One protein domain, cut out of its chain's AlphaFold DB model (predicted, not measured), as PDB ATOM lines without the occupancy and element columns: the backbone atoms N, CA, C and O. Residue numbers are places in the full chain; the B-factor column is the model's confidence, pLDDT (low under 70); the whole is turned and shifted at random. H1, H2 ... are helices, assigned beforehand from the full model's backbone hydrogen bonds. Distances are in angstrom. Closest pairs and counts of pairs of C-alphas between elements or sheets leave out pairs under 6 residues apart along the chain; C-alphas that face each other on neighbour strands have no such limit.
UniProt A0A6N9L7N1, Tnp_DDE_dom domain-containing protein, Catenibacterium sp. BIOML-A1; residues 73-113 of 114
ATOM      1  N   ASN A  73     182.634  96.579 150.336       90.25
ATOM      2  CA  ASN A  73     181.819  96.668 151.554       90.25
ATOM      3  C   ASN A  73     181.161  98.046 151.740       90.25
ATOM      4  O   ASN A  73     179.992  98.124 152.106       90.25
ATOM      5  N   GLU A  74     181.894  99.141 151.510       88.00
ATOM      6  CA  GLU A  74     181.354 100.503 151.644       88.00
ATOM      7  C   GLU A  74     180.247 100.775 150.617       88.00
ATOM      8  O   GLU A  74     179.210 101.358 150.947       88.00
ATOM      9  N   ALA A  75     180.449 100.322 149.375       87.56
ATOM     10  CA  ALA A  75     179.452 100.441 148.324       87.56
ATOM     11  C   ALA A  75     178.201  99.617 148.652       87.56
ATOM     12  O   ALA A  75     177.094 100.148 148.577       87.56
ATOM     13  N   GLU A  76     178.363  98.349 149.040       89.94
ATOM     14  CA  GLU A  76     177.247  97.474 149.406       89.94
ATOM     15  C   GLU A  76     176.451  98.035 150.587       89.94
ATOM     16  O   GLU A  76     175.230  98.140 150.486       89.94
ATOM     17  N   GLY A  77     177.131  98.478 151.650       88.19
ATOM     18  CA  GLY A  77     176.487  99.091 152.813       88.19
ATOM     19  C   GLY A  77     175.649 100.309 152.431       88.19
ATOM     20  O   GLY A  77     174.465 100.365 152.746       88.19
ATOM     21  N   THR A  78     176.220 101.225 151.642       88.38
ATOM     22  CA  THR A  78     175.505 102.423 151.170       88.38
ATOM     23  C   THR A  78     174.276 102.059 150.331       88.38
ATOM     24  O   THR A  78     173.207 102.643 150.493       88.38
ATOM     25  N   PHE A  79     174.389 101.088 149.418       88.94
ATOM     26  CA  PHE A  79     173.240 100.656 148.617       88.94
ATOM     27  C   PHE A  79     172.181  99.924 149.445       88.94
ATOM     28  O   PHE A  79     170.994 100.090 149.162       88.94
ATOM     29  N   GLY A  80     172.590  99.140 150.443       91.31
ATOM     30  CA  GLY A  80     171.693  98.496 151.398       91.31
ATOM     31  C   GLY A  80     170.922  99.524 152.224       91.31
ATOM     32  O   GLY A  80     169.701  99.441 152.308       91.31
ATOM     33  N   ASP A  81     171.607 100.547 152.735       90.75
ATOM     34  CA  ASP A  81     170.983 101.642 153.478       90.75
ATOM     35  C   ASP A  81     169.981 102.416 152.619       90.75
ATOM     36  O   ASP A  81     168.847 102.653 153.038       90.75
ATOM     37  N   LEU A  82     170.359 102.777 151.391       91.06
ATOM     38  CA  LEU A  82     169.450 103.462 150.475       91.06
ATOM     39  C   LEU A  82     168.197 102.627 150.179       91.06
ATOM     40  O   LEU A  82     167.085 103.149 150.237       91.06
ATOM     41  N   LYS A  83     168.354 101.341 149.874       91.06
ATOM     42  CA  LYS A  83     167.232 100.483 149.480       91.06
ATOM     43  C   LYS A  83     166.380 100.056 150.668       91.06
ATOM     44  O   LYS A  83     165.227 100.452 150.763       91.06
ATOM     45  N   GLU A  84     166.964  99.325 151.610       91.50
ATOM     46  CA  GLU A  84     166.225  98.700 152.709       91.50
ATOM     47  C   GLU A  84     165.880  99.710 153.809       91.50
ATOM     48  O   GLU A  84     164.735  99.781 154.255       91.50
ATOM     49  N   ASN A  85     166.842 100.541 154.231       87.94
ATOM     50  CA  ASN A  85     166.626 101.460 155.355       87.94
ATOM     51  C   ASN A  85     165.891 102.747 154.948       87.94
ATOM     52  O   ASN A  85     165.163 103.320 155.763       87.94
ATOM     53  N   MET A  86     166.070 103.227 153.712       89.25
ATOM     54  CA  MET A  86     165.392 104.433 153.207       89.25
ATOM     55  C   MET A  86     164.227 104.139 152.252       89.25
ATOM     56  O   MET A  86     163.509 105.071 151.887       89.25
ATOM     57  N   GLY A  87     164.008 102.879 151.858       90.38
ATOM     58  CA  GLY A  87     162.941 102.488 150.930       90.38
ATOM     59  C   GLY A  87     163.147 102.994 149.498       90.38
ATOM     60  O   GLY A  87     162.184 103.098 148.732       90.38
ATOM     61  N   TYR A  88     164.375 103.372 149.124       92.00
ATOM     62  CA  TYR A  88     164.702 103.928 147.810       92.00
ATOM     63  C   TYR A  88     164.976 102.817 146.784       92.00
ATOM     64  O   TYR A  88     166.069 102.673 146.234       92.00
ATOM     65  N   ASP A  89     163.949 102.013 146.509       87.94
ATOM     66  CA  ASP A  89     164.057 100.852 145.614       87.94
ATOM     67  C   ASP A  89     163.863 101.193 144.134       87.94
ATOM     68  O   ASP A  89     164.165 100.389 143.246       87.94
ATOM     69  N   ARG A  90     163.300 102.370 143.843       91.88
ATOM     70  CA  ARG A  90     162.950 102.799 142.486       91.88
ATOM     71  C   ARG A  90     163.211 104.283 142.295       91.88
ATOM     72  O   ARG A  90     162.931 105.084 143.175       91.88
ATOM     73  N   LEU A  91     163.658 104.623 141.090       94.12
ATOM     74  CA  LEU A  91     163.736 106.003 140.622       94.12
ATOM     75  C   LEU A  91     162.322 106.539 140.378       94.12
ATOM     76  O   LEU A  91     161.528 105.913 139.665       94.12
ATOM     77  N   TYR A  92     162.015 107.701 140.939       93.56
ATOM     78  CA  TYR A  92     160.724 108.366 140.778       93.56
ATOM     79  C   TYR A  92     160.701 109.308 139.569       93.56
ATOM     80  O   TYR A  92     159.630 109.605 139.029       93.56
ATOM     81  N   ARG A  93     161.864 109.788 139.117       95.19
ATOM     82  CA  ARG A  93     162.009 110.661 137.948       95.19
ATOM     83  C   ARG A  93     162.308 109.872 136.670       95.19
ATOM     84  O   ARG A  93     162.709 108.711 136.681       95.19
ATOM     85  N   ARG A  94     162.098 110.529 135.525       96.00
ATOM     86  CA  ARG A  94     162.395 110.003 134.184       96.00
ATOM     87  C   ARG A  94     163.220 111.009 133.385       96.00
ATOM     88  O   ARG A  94     163.083 112.217 133.576       96.00
ATOM     89  N   GLY A  95     164.013 110.490 132.451       96.88
ATOM     90  CA  GLY A  95     164.989 111.268 131.686       96.88
ATOM     91  C   GLY A  95     166.315 111.390 132.434       96.88
ATOM     92  O   GLY A  95     166.326 111.466 133.661       96.88
ATOM     93  N   HIS A  96     167.419 111.376 131.683       96.94
ATOM     94  CA  HIS A  96     168.781 111.321 132.221       96.94
ATOM     95  C   HIS A  96     169.028 112.394 133.292       96.94
ATOM     96  O   HIS A  96     169.363 112.062 134.424       96.94
ATOM     97  N   ASP A  97     168.755 113.658 132.965       97.88
ATOM     98  CA  ASP A  97     169.100 114.791 133.831       97.88
ATOM     99  C   ASP A  97     168.292 114.800 135.137       97.88
ATOM    100  O   ASP A  97     168.823 115.077 136.212       97.88
ATOM    101  N   ASN A  98     167.010 114.425 135.075       97.19
ATOM    102  CA  ASN A  98     166.164 114.366 136.268       97.19
ATOM    103  C   ASN A  98     166.531 113.187 137.176       97.19
ATOM    104  O   ASN A  98     166.492 113.331 138.395       97.19
ATOM    105  N   VAL A  99     166.875 112.033 136.592       96.94
ATOM    106  CA  VAL A  99     167.361 110.862 137.341       96.94
ATOM    107  C   VAL A  99     168.699 111.177 138.005       96.94
ATOM    108  O   VAL A  99     168.904 110.838 139.166       96.94
ATOM    109  N   GLN A 100     169.595 111.863 137.296       97.31
ATOM    110  CA  GLN A 100     170.880 112.288 137.839       97.31
ATOM    111  C   GLN A 100     170.696 113.216 139.049       97.31
ATOM    112  O   GLN A 100     171.308 112.991 140.092       97.31
ATOM    113  N   MET A 101     169.812 114.212 138.938       97.19
ATOM    114  CA  MET A 101     169.479 115.111 140.048       97.19
ATOM    115  C   MET A 101     168.883 114.359 141.248       97.19
ATOM    116  O   MET A 101     169.294 114.605 142.380       97.19
ATOM    117  N   GLU A 102     167.964 113.419 141.014       95.88
ATOM    118  CA  GLU A 102     167.359 112.596 142.070       95.88
ATOM    119  C   GLU A 102     168.415 111.798 142.844       95.88
ATOM    120  O   GLU A 102     168.472 111.879 144.070       95.88
ATOM    121  N   ILE A 103     169.294 111.092 142.124       94.25
ATOM    122  CA  ILE A 103     170.388 110.325 142.731       94.25
ATOM    123  C   ILE A 103     171.291 111.249 143.554       94.25
ATOM    124  O   ILE A 103     171.626 110.905 144.684       94.25
ATOM    125  N   TYR A 104     171.642 112.437 143.048       95.06
ATOM    126  CA  TYR A 104     172.462 113.391 143.799       95.06
ATOM    127  C   TYR A 104     171.807 113.847 145.101       95.06
ATOM    128  O   TYR A 104     172.476 113.853 146.132       95.06
ATOM    129  N   LEU A 105     170.515 114.179 145.085       94.50
ATOM    130  CA  LEU A 105     169.802 114.574 146.302       94.50
ATOM    131  C   LEU A 105     169.756 113.441 147.328       94.50
ATOM    132  O   LEU A 105     170.007 113.673 148.510       94.50
ATOM    133  N   VAL A 106     169.479 112.217 146.879       93.12
ATOM    134  CA  VAL A 106     169.433 111.035 147.749       93.12
ATOM    135  C   VAL A 106     170.811 110.740 148.347       93.12
ATOM    136  O   VAL A 106     170.925 110.549 149.557       93.12
ATOM    137  N   SER A 107     171.875 110.783 147.541       92.00
ATOM    138  CA  SER A 107     173.250 110.595 148.018       92.00
ATOM    139  C   SER A 107     173.692 111.689 148.993       92.00
ATOM    140  O   SER A 107     174.323 111.384 150.002       92.00
ATOM    141  N   MET A 108     173.349 112.957 148.737       93.25
ATOM    142  CA  MET A 108     173.627 114.057 149.672       93.25
ATOM    143  C   MET A 108     172.881 113.860 150.993       93.25
ATOM    144  O   MET A 108     173.483 113.979 152.059       93.25
ATOM    145  N   GLY A 109     171.596 113.498 150.924       91.94
ATOM    146  CA  GLY A 109     170.786 113.182 152.096       91.94
ATOM    147  C   GLY A 109     171.406 112.063 152.932       91.94
ATOM    148  O   GLY A 109     171.581 112.239 154.133       91.94
ATOM    149  N   HIS A 110     171.828 110.969 152.291       90.19
ATOM    150  CA  HIS A 110     172.537 109.872 152.952       90.19
ATOM    151  C   HIS A 110     173.836 110.337 153.626       90.19
ATOM    152  O   HIS A 110     174.083 109.996 154.774       90.19
ATOM    153  N   ASN A 111     174.656 111.144 152.947       88.50
ATOM    154  CA  ASN A 111     175.958 111.571 153.468       88.50
ATOM    155  C   ASN A 111     175.869 112.590 154.623       88.50
ATOM    156  O   ASN A 111     176.774 112.671 155.445       88.50
ATOM    157  N   THR A 112     174.802 113.395 154.680       89.69
ATOM    158  CA  THR A 112     174.586 114.391 155.758       89.69
ATOM    159  C   THR A 112     173.824 113.850 156.965       89.69
ATOM    160  O   THR A 112     173.675 114.544 157.973       89.69
ATOM    161  N   ARG A 113     173.317 112.621 156.866       74.19
ATOM    162  CA  ARG A 113     172.605 111.937 157.937       74.19
ATOM    163  C   ARG A 113     173.641 111.376 158.915       74.19
ATOM    164  O   ARG A 113     174.113 110.263 158.727       74.19
TER     165      ARG A 113
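Overview. This is residues 73 to 113 of the 114 residues of the protein "Tnp_DDE_dom domain-containing protein" of Catenibacterium sp. BIOML-A1 (UniProt A0A6N9L7N1). Two helices stand about perpendicular in an open L: the later part of H1 comes near the later part of H2, around Leu 82 and His 110. The stretch between them, residues 86 to 95, runs out away from H1, and H2 folds back along its length. The printed part has 41 residues with two named helices, H1 then H2, and no named strand; the class is all helix. It is only just compact, close to loose, with a radius of gyration of the C-alphas of 10.5 A, and elongated, spanning 29 by 19 by 16 A.

Along the chain. H1, residues 73 to 85, begins at C-alpha 73 (181.819, 96.668, 151.554) and is 16.4 A long from first to last C-alpha. H2, residues 96 to 112, is 24.4 A long and ends at C-alpha 112 (174.586, 114.391, 155.758).

Arrangement. H1 and H2 are close but not clearly touching; their closest C-alphas, those of Leu 82 and His 110, are 7.5 A apart. Their lines are about perpendicular, at 81 degrees. In H1 and H2 every O i to N i+4 pair is within hydrogen-bond range.

Size, cuts and confidence. The two C-alphas farthest apart, those of Asn 73 and Gly 95, are 29.9 A apart. The printed part has no cut, and the link from H1 to H2 is short, with 10 residues. The mean pLDDT of the printed part is 91.9, and no printed residue is under 70.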